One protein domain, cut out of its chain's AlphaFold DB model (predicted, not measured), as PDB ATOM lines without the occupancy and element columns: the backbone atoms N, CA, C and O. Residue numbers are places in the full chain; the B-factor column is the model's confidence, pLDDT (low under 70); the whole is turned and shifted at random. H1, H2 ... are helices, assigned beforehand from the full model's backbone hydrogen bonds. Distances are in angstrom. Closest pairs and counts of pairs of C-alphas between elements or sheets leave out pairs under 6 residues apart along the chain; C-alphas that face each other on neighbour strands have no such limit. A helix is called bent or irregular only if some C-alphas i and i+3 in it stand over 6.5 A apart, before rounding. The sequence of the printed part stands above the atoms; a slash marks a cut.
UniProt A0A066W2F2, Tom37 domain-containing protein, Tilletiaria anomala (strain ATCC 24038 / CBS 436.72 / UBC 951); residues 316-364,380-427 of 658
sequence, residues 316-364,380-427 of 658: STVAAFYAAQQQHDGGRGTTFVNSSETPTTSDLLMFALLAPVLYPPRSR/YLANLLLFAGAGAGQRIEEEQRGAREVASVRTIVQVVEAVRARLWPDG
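What this domain is: This is residues 316 to 364 and 380 to 427 of the 658 residues of the protein "Tom37 domain-containing protein" of Tilletiaria anomala (strain ATCC 24038 / CBS 436.72 / UBC 951) (UniProt A0A066W2F2). One long helix, H4, forms a bar through the domain, and three shorter helices pack on it, making a flat, crossed arrangement without side-by-side packing. H2 crosses the bar near its last-residue end, at residues 415 to 420 of H4, while H1 starts beside residues 405 to 412 of the bar and runs away from it, and H3 packs on residues 402 to 409 of H4 on the side away from H1. The printed part has 97 residues with four named helices, H1, H2, H3 and H4 in that order, and no named strand; the class is all helix. The whole is only just compact, close to loose, with a radius of gyration of the C-alphas of 14.7 A, and spans 44 by 44 by 21 A.

Where its parts are: H1 is residues 316 to 328, 18.3 A from first to last C-alpha, and begins at C-alpha 316 (209.226, 273.954, 174.220). Residues 329 to 344 hold no named element. H2 is residues 345 to 358, 19.4 A long; it is irregular, but only just: C-alphas 353 and 356 are 6.7 A apart. H3 is residues 380 to 388, 11.0 A long. H4 is residues 396 to 423, 40.7 A long, from C-alpha 396 (226.739, 275.829, 182.662) to C-alpha 423 (203.141, 273.208, 149.581).

How they stand to each other: H4 is the hub and touches the three other helices. H1 touches H4 at residues 405 to 412 of H4 alone; the closest C-alphas are those of Ala 319 and Ser 408, 4.8 A apart, and the lines are about perpendicular at 76 degrees. H3 touches H4 at residues 402 to 409 of H4 alone, closest at the C-alphas of Leu 385 and Val 409, 6.2 A apart, with a steep tilt of 55 degrees, opposite ways. H2 touches H4 at residues 415 to 420 of H4 alone, closest at the C-alphas of Phe 351 and Val 416, 4.9 A apart, about perpendicular at 76 degrees. H2 and H3 only just touch, with 3 pairs of C-alphas within 8 A, at residues 357 to 358 of H2 alone; the closest are those of Leu 358 and Ala 382, 5.9 A, and the lines are only just about perpendicular at 71 degrees. The helix packing is mostly crossed, with no touching pair at a shallow tilt. H1 is apart from H2 and from H3. In H1, H3 and H4 every O i to N i+4 pair is within hydrogen-bond range; in H2, 8 of 10 are.

The domain as a whole: The two C-alphas farthest apart, those of Arg 395 and Gly 427, are 45.9 A apart. Residues 365 to 379 are not printed, and C-alphas 364 and 380 are 21.3 A apart across the cut, which falls between H2 and H3. The link from H1 to H2 is long, with 16 residues, and that from H3 to H4 is short, with 7. The mean pLDDT of the printed part is 76.1; 32 residues are under 70, among them residues 380 to 401, and H3 has a mean of 59.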
ATOM      1  N   SER A 316     208.485 275.062 173.610       90.00
ATOM      2  CA  SER A 316     209.226 273.954 174.220       90.00
ATOM      3  C   SER A 316     208.396 272.675 174.272       90.00
ATOM      4  O   SER A 316     208.923 271.593 174.034       90.00
ATOM      5  N   THR A 317     207.091 272.785 174.539       93.44
ATOM      6  CA  THR A 317     206.191 271.624 174.601       93.44
ATOM      7  C   THR A 317     205.979 271.020 173.217       93.44
ATOM      8  O   THR A 317     206.071 269.804 173.055       93.44
ATOM      9  N   VAL A 318     205.755 271.864 172.204       91.62
ATOM     10  CA  VAL A 318     205.651 271.425 170.806       91.62
ATOM     11  C   VAL A 318     206.956 270.759 170.376       91.62
ATOM     12  O   VAL A 318     206.937 269.624 169.913       91.62
ATOM     13  N   ALA A 319     208.102 271.394 170.597       88.75
ATOM     14  CA  ALA A 319     209.389 270.819 170.230       88.75
ATOM     15  C   ALA A 319     209.697 269.501 170.950       88.75
ATOM     16  O   ALA A 319     210.161 268.556 170.314       88.75
ATOM     17  N   ALA A 320     209.402 269.402 172.249       89.56
ATOM     18  CA  ALA A 320     209.559 268.163 173.006       89.56
ATOM     19  C   ALA A 320     208.680 267.041 172.437       89.56
ATOM     20  O   ALA A 320     209.126 265.896 172.349       89.56
ATOM     21  N   PHE A 321     207.461 267.367 171.997       91.00
ATOM     22  CA  PHE A 321     206.586 266.418 171.317       91.00
ATOM     23  C   PHE A 321     207.213 265.908 170.009       91.00
ATOM     24  O   PHE A 321     207.273 264.696 169.807       91.00
ATOM     25  N   TYR A 322     207.747 266.795 169.159       86.56
ATOM     26  CA  TYR A 322     208.437 266.390 167.924       86.56
ATOM     27  C   TYR A 322     209.704 265.576 168.207       86.56
ATOM     28  O   TYR A 322     209.927 264.552 167.567       86.56
ATOM     29  N   ALA A 323     210.506 265.966 169.200       86.38
ATOM     30  CA  ALA A 323     211.715 265.238 169.578       86.38
ATOM     31  C   ALA A 323     211.398 263.818 170.082       86.38
ATOM     32  O   ALA A 323     212.038 262.852 169.665       86.38
ATOM     33  N   ALA A 324     210.378 263.668 170.933       87.38
ATOM     34  CA  ALA A 324     209.929 262.362 171.420       87.38
ATOM     35  C   ALA A 324     209.414 261.471 170.278       87.38
ATOM     36  O   ALA A 324     209.604 260.254 170.283       87.38
ATOM     37  N   GLN A 325     208.778 262.082 169.285       84.56
ATOM     38  CA  GLN A 325     208.243 261.386 168.130       84.56
ATOM     39  C   GLN A 325     209.357 260.940 167.161       84.56
ATOM     40  O   GLN A 325     209.376 259.780 166.754       84.56
ATOM     41  N   GLN A 326     210.364 261.784 166.910       83.50
ATOM     42  CA  GLN A 326     211.561 261.418 166.135       83.50
ATOM     43  C   GLN A 326     212.362 260.272 166.777       83.50
ATOM     44  O   GLN A 326     212.895 259.409 166.074       83.50
ATOM     45  N   GLN A 327     212.439 260.238 168.113       85.94
ATOM     46  CA  GLN A 327     213.083 259.138 168.839       85.94
ATOM     47  C   GLN A 327     212.335 257.811 168.659       85.94
ATOM     48  O   GLN A 327     212.969 256.762 168.540       85.94
ATOM     49  N   HIS A 328     211.001 257.850 168.616       82.38
ATOM     50  CA  HIS A 328     210.175 256.655 168.448       82.38
ATOM     51  C   HIS A 328     210.326 256.026 167.053       82.38
ATOM     52  O   HIS A 328     210.337 254.803 166.928       82.38
ATOM     53  N   ASP A 329     210.523 256.840 166.015       76.94
ATOM     54  CA  ASP A 329     210.603 256.371 164.625       76.94
ATOM     55  C   ASP A 329     212.021 255.935 164.199       76.94
ATOM     56  O   ASP A 329     212.326 255.748 163.017       76.94
ATOM     57  N   GLY A 330     212.906 255.712 165.179       80.56
ATOM     58  CA  GLY A 330     214.240 255.155 164.957       80.56
ATOM     59  C   GLY A 330     215.202 256.118 164.263       80.56
ATOM     60  O   GLY A 330     216.129 255.667 163.591       80.56
ATOM     61  N   GLY A 331     214.981 257.433 164.391       71.56
ATOM     62  CA  GLY A 331     215.892 258.451 163.869       71.56
ATOM     63  C   GLY A 331     215.952 258.537 162.342       71.56
ATOM     64  O   GLY A 331     216.891 259.126 161.807       71.56
ATOM     65  N   ARG A 332     214.973 257.977 161.614       66.88
ATOM     66  CA  ARG A 332     214.787 258.310 160.195       66.88
ATOM     67  C   ARG A 332     214.362 259.774 160.141       66.88
ATOM     68  O   ARG A 332     213.191 260.055 160.358       66.88
ATOM     69  N   GLY A 333     215.340 260.664 159.948       59.44
ATOM     70  CA  GLY A 333     215.281 262.131 160.049       59.44
ATOM     71  C   GLY A 333     214.281 262.804 159.115       59.44
ATOM     72  O   GLY A 333     214.631 263.584 158.241       59.44
ATOM     73  N   THR A 334     213.024 262.474 159.300       61.06
ATOM     74  CA  THR A 334     211.875 263.011 158.601       61.06
ATOM     75  C   THR A 334     211.358 264.185 159.421       61.06
ATOM     76  O   THR A 334     211.338 264.170 160.654       61.06
ATOM     77  N   THR A 335     211.019 265.259 158.725       64.19
ATOM     78  CA  THR A 335     210.702 266.556 159.326       64.19
ATOM     79  C   THR A 335     209.293 266.623 159.918       64.19
ATOM     80  O   THR A 335     209.021 267.528 160.695       64.19
ATOM     81  N   PHE A 336     208.404 265.685 159.582       77.31
ATOM     82  CA  PHE A 336     206.981 265.718 159.943       77.31
ATOM     83  C   PHE A 336     206.635 264.777 161.107       77.31
ATOM     84  O   PHE A 336     207.313 263.769 161.311       77.31
ATOM     85  N   VAL A 337     205.545 265.062 161.839       66.69
ATOM     86  CA  VAL A 337     205.131 264.324 163.061       66.69
ATOM     87  C   VAL A 337     205.087 262.798 162.882       66.69
ATOM     88  O   VAL A 337     205.380 262.071 163.820       66.69
ATOM     89  N   ASN A 338     204.725 262.267 161.715       66.00
ATOM     90  CA  ASN A 338     204.573 260.811 161.532       66.00
ATOM     91  C   ASN A 338     205.710 260.150 160.760       66.00
ATOM     92  O   ASN A 338     205.542 259.048 160.236       66.00
ATOM     93  N   SER A 339     206.835 260.840 160.616       67.25
ATOM     94  CA  SER A 339     207.905 260.415 159.724       67.25
ATOM     95  C   SER A 339     207.454 260.098 158.294       67.25
ATOM     96  O   SER A 339     208.084 259.331 157.562       67.25
ATOM     97  N   SER A 340     206.313 260.658 157.901       72.00
ATOM     98  CA  SER A 340     205.703 260.465 156.601       72.00
ATOM     99  C   SER A 340     206.358 261.391 155.590       72.00
ATOM    100  O   SER A 340     206.825 262.473 155.928       72.00
ATOM    101  N   GLU A 341     206.356 260.994 154.319       79.25
ATOM    102  CA  GLU A 341     206.729 261.905 153.232       79.25
ATOM    103  C   GLU A 341     205.728 263.061 153.105       79.25
ATOM    104  O   GLU A 341     206.066 264.111 152.569       79.25
ATOM    105  N   THR A 342     204.497 262.873 153.590       82.50
ATOM    106  CA  THR A 342     203.408 263.853 153.556       82.50
ATOM    107  C   THR A 342     203.217 264.519 154.925       82.50
ATOM    108  O   THR A 342     203.345 263.847 155.952       82.50
ATOM    109  N   PRO A 343     202.895 265.821 154.985       87.50
ATOM    110  CA  PRO A 343     202.602 266.503 156.237       87.50
ATOM    111  C   PRO A 343     201.313 265.955 156.865       87.50
ATOM    112  O   PRO A 343     200.330 265.646 156.187       87.50
ATOM    113  N   THR A 344     201.302 265.832 158.189       88.25
ATOM    114  CA  THR A 344     200.095 265.527 158.961       88.25
ATOM    115  C   THR A 344     199.196 266.748 159.099       88.25
ATOM    116  O   THR A 344     199.628 267.885 158.928       88.25
ATOM    117  N   THR A 345     197.930 266.543 159.471       89.62
ATOM    118  CA  THR A 345     197.026 267.660 159.792       89.62
ATOM    119  C   THR A 345     197.583 268.544 160.910       89.62
ATOM    120  O   THR A 345     197.367 269.751 160.899       89.62
ATOM    121  N   SER A 346     198.334 267.968 161.854       90.75
ATOM    122  CA  SER A 346     199.005 268.716 162.918       90.75
ATOM    123  C   SER A 346     200.194 269.528 162.389       90.75
ATOM    124  O   SER A 346     200.356 270.672 162.810       90.75
ATOM    125  N   ASP A 347     200.968 268.995 161.432       91.38
ATOM    126  CA  ASP A 347     202.040 269.741 160.746       91.38
ATOM    127  C   ASP A 347     201.461 270.933 159.971       91.38
ATOM    128  O   ASP A 347     201.939 272.058 160.102       91.38
ATOM    129  N   LEU A 348     200.380 270.703 159.216       93.12
ATOM    130  CA  LEU A 348     199.684 271.744 158.454       93.12
ATOM    131  C   LEU A 348     199.114 272.837 159.362       93.12
ATOM    132  O   LEU A 348     199.188 274.018 159.027       93.12
ATOM    133  N   LEU A 349     198.555 272.465 160.519       93.69
ATOM    134  CA  LEU A 349     198.056 273.435 161.489       93.69
ATOM    135  C   LEU A 349     199.197 274.243 162.105       93.69
ATOM    136  O   LEU A 349     199.082 275.456 162.240       93.69
ATOM    137  N   MET A 350     200.294 273.585 162.478       93.94
ATOM    138  CA  MET A 350     201.457 274.271 163.029       93.94
ATOM    139  C   MET A 350     202.052 275.256 162.016       93.94
ATOM    140  O   MET A 350     202.328 276.397 162.380       93.94
ATOM    141  N   PHE A 351     202.176 274.847 160.749       94.44
ATOM    142  CA  PHE A 351     202.543 275.735 159.650       94.44
ATOM    143  C   PHE A 351     201.584 276.923 159.561       94.44
ATOM    144  O   PHE A 351     202.029 278.062 159.606       94.44
ATOM    145  N   ALA A 352     200.275 276.678 159.518       95.06
ATOM    146  CA  ALA A 352     199.288 277.742 159.373       95.06
ATOM    147  C   ALA A 352     199.283 278.747 160.539       95.06
ATOM    148  O   ALA A 352     199.005 279.926 160.338       95.06
ATOM    149  N   LEU A 353     199.616 278.298 161.752       95.19
ATOM    150  CA  LEU A 353     199.744 279.155 162.928       95.19
ATOM    151  C   LEU A 353     201.048 279.965 162.920       95.19
ATOM    152  O   LEU A 353     201.037 281.144 163.260       95.19
ATOM    153  N   LEU A 354     202.176 279.358 162.558       94.50
ATOM    154  CA  LEU A 354     203.485 280.009 162.673       94.50
ATOM    155  C   LEU A 354     203.892 280.794 161.429       94.50
ATOM    156  O   LEU A 354     204.620 281.777 161.549       94.50
ATOM    157  N   ALA A 355     203.421 280.401 160.248       93.19
ATOM    158  CA  ALA A 355     203.790 281.045 158.998       93.19
ATOM    159  C   ALA A 355     203.442 282.546 158.972       93.19
ATOM    160  O   ALA A 355     204.329 283.313 158.613       93.19
ATOM    161  N   PRO A 356     202.266 283.022 159.434       93.38
ATOM    162  CA  PRO A 356     201.977 284.462 159.475       93.38
ATOM    163  C   PRO A 356     202.930 285.269 160.371       93.38
ATOM    164  O   PRO A 356     203.099 286.471 160.180       93.38
ATOM    165  N   VAL A 357     203.552 284.619 161.362       91.50
ATOM    166  CA  VAL A 357     204.536 285.239 162.262       91.50
ATOM    167  C   VAL A 357     205.935 285.226 161.644       91.50
ATOM    168  O   VAL A 357     206.683 286.188 161.799       91.50
ATOM    169  N   LEU A 358     206.292 284.135 160.963       90.44
ATOM    170  CA  LEU A 358     207.620 283.915 160.383       90.44
ATOM    171  C   LEU A 358     207.800 284.590 159.015       90.44
ATOM    172  O   LEU A 358     208.891 285.064 158.710       90.44
ATOM    173  N   TYR A 359     206.728 284.680 158.225       89.50
ATOM    174  CA  TYR A 359     206.700 285.296 156.896       89.50
ATOM    175  C   TYR A 359     205.590 286.355 156.830       89.50
ATOM    176  O   TYR A 359     204.620 286.196 156.082       89.50
ATOM    177  N   PRO A 360     205.676 287.432 157.634       86.19
ATOM    178  CA  PRO A 360     204.704 288.507 157.539       86.19
ATOM    179  C   PRO A 360     204.752 289.111 156.124       86.19
ATOM    180  O   PRO A 360     205.847 289.292 155.575       86.19
ATOM    181  N   PRO A 361     203.595 289.424 155.513       82.81
ATOM    182  CA  PRO A 361     203.557 290.039 154.196       82.81
ATOM    183  C   PRO A 361     204.349 291.342 154.206       82.81
ATOM    184  O   PRO A 361     204.188 292.196 155.078       82.81
ATOM    185  N   ARG A 362     205.237 291.487 153.223       77.69
ATOM    186  CA  ARG A 362     205.997 292.719 153.038       77.69
ATOM    187  C   ARG A 362     205.085 293.723 152.349       77.69
ATOM    188  O   ARG A 362     204.817 293.586 151.161       77.69
ATOM    189  N   SER A 363     204.621 294.725 153.095       66.38
ATOM    190  CA  SER A 363     203.896 295.859 152.521       66.38
ATOM    191  C   SER A 363     204.724 296.484 151.394       66.38
ATOM    192  O   SER A 363     205.795 297.049 151.622       66.38
ATOM    193  N   ARG A 364     204.224 296.376 150.161       61.88
ATOM    194  CA  ARG A 364     204.859 296.934 148.956       61.88
ATOM    195  C   ARG A 364     204.927 298.466 148.988       61.88
ATOM    196  O   ARG A 364     205.800 299.059 148.358       61.88
ATOM    197  N   TYR A 380     208.445 290.839 167.517       59.81
ATOM    198  CA  TYR A 380     208.809 290.381 168.861       59.81
ATOM    199  C   TYR A 380     208.713 288.868 169.007       59.81
ATOM    200  O   TYR A 380     209.590 288.270 169.605       59.81
ATOM    201  N   LEU A 381     207.692 288.252 168.408       58.06
ATOM    202  CA  LEU A 381     207.447 286.816 168.444       58.06
ATOM    203  C   LEU A 381     208.338 286.032 167.470       58.06
ATOM    204  O   LEU A 381     208.749 284.932 167.807       58.06
ATOM    205  N   ALA A 382     208.710 286.600 166.321       63.38
ATOM    206  CA  ALA A 382     209.749 286.036 165.457       63.38
ATOM    207  C   ALA A 382     211.128 286.135 166.116       63.38
ATOM    208  O   ALA A 382     211.895 285.188 166.063       63.38
ATOM    209  N   ASN A 383     211.415 287.236 166.810       67.62
ATOM    210  CA  ASN A 383     212.576 287.367 167.670       67.62
ATOM    211  C   ASN A 383     212.488 286.423 168.855       67.62
ATOM    212  O   ASN A 383     213.483 285.829 169.202       67.62
ATOM    213  N   LEU A 384     211.329 286.204 169.457       61.19
ATOM    214  CA  LEU A 384     211.180 285.229 170.531       61.19
ATOM    215  C   LEU A 384     211.398 283.815 170.013       61.19
ATOM    216  O   LEU A 384     212.053 283.029 170.675       61.19
ATOM    217  N   LEU A 385     210.914 283.506 168.811       61.66
ATOM    218  CA  LEU A 385     211.231 282.269 168.114       61.66
ATOM    219  C   LEU A 385     212.751 282.192 167.891       61.66
ATOM    220  O   LEU A 385     213.382 281.276 168.390       61.66
ATOM    221  N   LEU A 386     213.375 283.189 167.266       59.62
ATOM    222  CA  LEU A 386     214.803 283.193 166.920       59.62
ATOM    223  C   LEU A 386     215.759 283.285 168.135       59.62
ATOM    224  O   LEU A 386     216.831 282.684 168.113       59.62
ATOM    225  N   PHE A 387     215.383 283.999 169.197       51.19
ATOM    226  CA  PHE A 387     216.188 284.303 170.391       51.19
ATOM    227  C   PHE A 387     215.830 283.460 171.615       51.19
ATOM    228  O   PHE A 387     216.685 283.352 172.487       51.19
ATOM    229  N   ALA A 388     214.663 282.805 171.703       51.06
ATOM    230  CA  ALA A 388     214.445 281.807 172.759       51.06
ATOM    231  C   ALA A 388     215.495 280.692 172.687       51.06
ATOM    232  O   ALA A 388     215.781 280.078 173.700       51.06
ATOM    233  N   GLY A 389     216.141 280.478 171.538       43.81
ATOM    234  CA  GLY A 389     217.338 279.650 171.486       43.81
ATOM    235  C   GLY A 389     218.582 280.293 172.113       43.81
ATOM    236  O   GLY A 389     219.355 279.639 172.805       43.81
ATOM    237  N   ALA A 390     218.817 281.581 171.894       44.31
ATOM    238  CA  ALA A 390     220.035 282.251 172.332       44.31
ATOM    239  C   ALA A 390     219.924 282.719 173.796       44.31
ATOM    240  O   ALA A 390     219.838 283.915 174.070       44.31
ATOM    241  N   GLY A 391     219.936 281.781 174.746       43.06
ATOM    242  CA  GLY A 391     220.060 282.102 176.169       43.06
ATOM    243  C   GLY A 391     221.304 282.961 176.435       43.06
ATOM    244  O   GLY A 391     222.427 282.553 176.136       43.06
ATOM    245  N   ALA A 392     221.105 284.168 176.972       37.09
ATOM    246  CA  ALA A 392     222.180 285.022 177.461       37.09
ATOM    247  C   ALA A 392     222.794 284.365 178.704       37.09
ATOM    248  O   ALA A 392     222.105 284.152 179.696       37.09
ATOM    249  N   GLY A 393     224.066 283.982 178.611       43.78
ATOM    250  CA  GLY A 393     224.702 283.144 179.617       43.78
ATOM    251  C   GLY A 393     224.989 283.849 180.935       43.78
ATOM    252  O   GLY A 393     225.516 284.961 180.933       43.78
ATOM    253  N   GLN A 394     224.781 283.121 182.035       41.81
ATOM    254  CA  GLN A 394     225.724 283.026 183.148       41.81
ATOM    255  C   GLN A 394     225.454 281.780 184.030       41.81
ATOM    256  O   GLN A 394     225.220 281.908 185.224       41.81
ATOM    257  N   ARG A 395     225.544 280.555 183.476       51.62
ATOM    258  CA  ARG A 395     225.828 279.278 184.192       51.62
ATOM    259  C   ARG A 395     225.859 278.093 183.212       51.62
ATOM    260  O   ARG A 395     225.157 278.102 182.211       51.62
ATOM    261  N   ILE A 396     226.628 277.042 183.511       56.69
ATOM    262  CA  ILE A 396     226.739 275.829 182.662       56.69
ATOM    263  C   ILE A 396     225.375 275.126 182.485       56.69
ATOM    264  O   ILE A 396     225.084 274.569 181.428       56.69
ATOM    265  N   GLU A 397     224.499 275.196 183.490       56.44
ATOM    266  CA  GLU A 397     223.121 274.693 183.390       56.44
ATOM    267  C   GLU A 397     222.247 275.553 182.465       56.44
ATOM    268  O   GLU A 397     221.426 275.018 181.720       56.44
ATOM    269  N   GLU A 398     222.459 276.873 182.441       57.94
ATOM    270  CA  GLU A 398     221.795 277.770 181.489       57.94
ATOM    271  C   GLU A 398     222.296 277.553 180.062       57.94
ATOM    272  O   GLU A 398     221.517 277.676 179.124       57.94
ATOM    273  N   GLU A 399     223.558 277.162 179.880       65.56
ATOM    274  CA  GLU A 399     224.107 276.828 178.564       65.56
ATOM    275  C   GLU A 399     223.473 275.547 177.999       65.56
ATOM    276  O   GLU A 399     223.054 275.514 176.840       65.56
ATOM    277  N   GLN A 400     223.302 274.509 178.828       69.25
ATOM    278  CA  GLN A 400     222.578 273.299 178.417       69.25
ATOM    279  C   GLN A 400     221.088 273.567 178.173       69.25
ATOM    280  O   GLN A 400     220.506 273.000 177.243       69.25
ATOM    281  N   ARG A 401     220.465 274.433 178.981       68.31
ATOM    282  CA  ARG A 401     219.072 274.856 178.790       68.31
ATOM    283  C   ARG A 401     218.906 275.638 177.489       68.31
ATOM    284  O   ARG A 401     218.063 275.267 176.679       68.31
ATOM    285  N   GLY A 402     219.769 276.622 177.245       72.25
ATOM    286  CA  GLY A 402     219.807 277.402 176.012       72.25
ATOM    287  C   GLY A 402     219.993 276.507 174.791       72.25
ATOM    288  O   GLY A 402     219.205 276.577 173.858       72.25
ATOM    289  N   ALA A 403     220.937 275.561 174.823       73.75
ATOM    290  CA  ALA A 403     221.140 274.616 173.722       73.75
ATOM    291  C   ALA A 403     219.886 273.774 173.405       73.75
ATOM    292  O   ALA A 403     219.569 273.554 172.231       73.75
ATOM    293  N   ARG A 404     219.141 273.330 174.430       73.19
ATOM    294  CA  ARG A 404     217.862 272.619 174.242       73.19
ATOM    295  C   ARG A 404     216.784 273.527 173.652       73.19
ATOM    296  O   ARG A 404     216.024 273.078 172.793       73.19
ATOM    297  N   GLU A 405     216.727 274.787 174.073       74.62
ATOM    298  CA  GLU A 405     215.787 275.774 173.534       74.62
ATOM    299  C   GLU A 405     216.116 276.121 172.066       74.62
ATOM    300  O   GLU A 405     215.206 276.125 171.234       74.62
ATOM    301  N   VAL A 406     217.401 276.268 171.688       77.38
ATOM    302  CA  VAL A 406     217.815 276.452 170.275       77.38
ATOM    303  C   VAL A 406     217.360 275.272 169.436       77.38
ATOM    304  O   VAL A 406     216.754 275.454 168.382       77.38
ATOM    305  N   ALA A 407     217.660 274.050 169.887       77.25
ATOM    306  CA  ALA A 407     217.300 272.839 169.160       77.25
ATOM    307  C   ALA A 407     215.778 272.732 168.977       77.25
ATOM    308  O   ALA A 407     215.302 272.330 167.911       77.25
ATOM    309  N   SER A 408     215.022 273.161 169.989       76.44
ATOM    310  CA  SER A 408     213.562 273.153 169.990       76.44
ATOM    311  C   SER A 408     212.978 274.080 168.927       76.44
ATOM    312  O   SER A 408     212.206 273.643 168.073       76.44
ATOM    313  N   VAL A 409     213.402 275.345 168.927       79.50
ATOM    314  CA  VAL A 409     212.986 276.329 167.917       79.50
ATOM    315  C   VAL A 409     213.406 275.872 166.526       79.50
ATOM    316  O   VAL A 409     212.601 275.910 165.599       79.50
ATOM    317  N   ARG A 410     214.655 275.417 166.376       83.44
ATOM    318  CA  ARG A 410     215.192 274.951 165.095       83.44
ATOM    319  C   ARG A 410     214.323 273.849 164.497       83.44
ATOM    320  O   ARG A 410     214.023 273.907 163.311       83.44
ATOM    321  N   THR A 411     213.898 272.892 165.319       81.38
ATOM    322  CA  THR A 411     213.010 271.800 164.896       81.38
ATOM    323  C   THR A 411     211.680 272.349 164.383       81.38
ATOM    324  O   THR A 411     211.241 271.983 163.299       81.38
ATOM    325  N   ILE A 412     211.065 273.285 165.110       83.94
ATOM    326  CA  ILE A 412     209.792 273.896 164.707       83.94
ATOM    327  C   ILE A 412     209.937 274.649 163.381       83.94
ATOM    328  O   ILE A 412     209.137 274.440 162.471       83.94
ATOM    329  N   VAL A 413     210.971 275.485 163.246       87.00
ATOM    330  CA  VAL A 413     211.244 276.235 162.010       87.00
ATOM    331  C   VAL A 413     211.496 275.280 160.844       87.00
ATOM    332  O   VAL A 413     210.962 275.494 159.764       87.00
ATOM    333  N   GLN A 414     212.233 274.188 161.061       86.50
ATOM    334  CA  GLN A 414     212.445 273.155 160.045       86.50
ATOM    335  C   GLN A 414     211.141 272.513 159.577       86.50
ATOM    336  O   GLN A 414     210.979 272.298 158.379       86.50
ATOM    337  N   VAL A 415     210.206 272.223 160.487       81.69
ATOM    338  CA  VAL A 415     208.900 271.679 160.097       81.69
ATOM    339  C   VAL A 415     208.108 272.712 159.298       81.69
ATOM    340  O   VAL A 415     207.560 272.373 158.253       81.69
ATOM    341  N   VAL A 416     208.081 273.976 159.738       86.81
ATOM    342  CA  VAL A 416     207.388 275.059 159.020       86.81
ATOM    343  C   VAL A 416     207.960 275.234 157.612       86.81
ATOM    344  O   VAL A 416     207.192 275.241 156.654       86.81
ATOM    345  N   GLU A 417     209.284 275.306 157.470       87.56
ATOM    346  CA  GLU A 417     209.962 275.407 156.172       87.56
ATOM    347  C   GLU A 417     209.722 274.171 155.298       87.56
ATOM    348  O   GLU A 417     209.487 274.295 154.100       87.56
ATOM    349  N   ALA A 418     209.713 272.968 155.879       83.62
ATOM    350  CA  ALA A 418     209.432 271.741 155.138       83.62
ATOM    351  C   ALA A 418     207.986 271.704 154.615       83.62
ATOM    352  O   ALA A 418     207.764 271.339 153.457       83.62
ATOM    353  N   VAL A 419     207.003 272.111 155.431       84.69
ATOM    354  CA  VAL A 419     205.609 272.260 154.981       84.69
ATOM    355  C   VAL A 419     205.526 273.336 153.898       84.69
ATOM    356  O   VAL A 419     204.903 273.110 152.860       84.69
ATOM    357  N   ARG A 420     206.191 274.480 154.105       89.75
ATOM    358  CA  ARG A 420     206.215 275.598 153.160       89.75
ATOM    359  C   ARG A 420     206.768 275.171 151.805       89.75
ATOM    360  O   ARG A 420     206.061 275.308 150.816       89.75
ATOM    361  N   ALA A 421     207.986 274.639 151.758       86.62
ATOM    362  CA  ALA A 421     208.673 274.266 150.525       86.62
ATOM    363  C   ALA A 421     207.914 273.189 149.740       86.62
ATOM    364  O   ALA A 421     207.911 273.194 148.511       86.62
ATOM    365  N   ARG A 422     207.239 272.274 150.447       84.00
ATOM    366  CA  ARG A 422     206.390 271.258 149.824       84.00
ATOM    367  C   ARG A 422     205.131 271.865 149.224       84.00
ATOM    368  O   ARG A 422     204.778 271.557 148.089       84.00
ATOM    369  N   LEU A 423     204.420 272.673 150.006       83.19
ATOM    370  CA  LEU A 423     203.141 273.208 149.581       83.19
ATOM    371  C   LEU A 423     203.353 274.325 148.562       83.19
ATOM    372  O   LEU A 423     202.774 274.264 147.488       83.19
ATOM    373  N   TRP A 424     204.184 275.320 148.832       84.56
ATOM    374  CA  TRP A 424     204.497 276.451 147.952       84.56
ATOM    375  C   TRP A 424     205.976 276.424 147.541       84.56
ATOM    376  O   TRP A 424     206.762 277.203 148.077       84.56
ATOM    377  N   PRO A 425     206.369 275.537 146.607       79.00
ATOM    378  CA  PRO A 425     207.745 275.480 146.134       79.00
ATOM    379  C   PRO A 425     208.118 276.787 145.436       79.00
ATOM    380  O   PRO A 425     207.390 277.267 144.561       79.00
ATOM    381  N   ASP A 426     209.275 277.338 145.795       76.69
ATOM    382  CA  ASP A 426     209.822 278.503 145.114       76.69
ATOM    383  C   ASP A 426     210.118 278.103 143.661       76.69
ATOM    384  O   ASP A 426     210.903 277.191 143.390       76.69
ATOM    385  N   GLY A 427     209.473 278.769 142.702       62.44
ATOM    386  CA  GLY A 427     209.502 278.392 141.281       62.44
ATOM    387  C   GLY A 427     210.885 278.393 140.603       62.44
ATOM    388  O   GLY A 427     210.964 278.087 139.418       62.44
TER     389      GLY A 427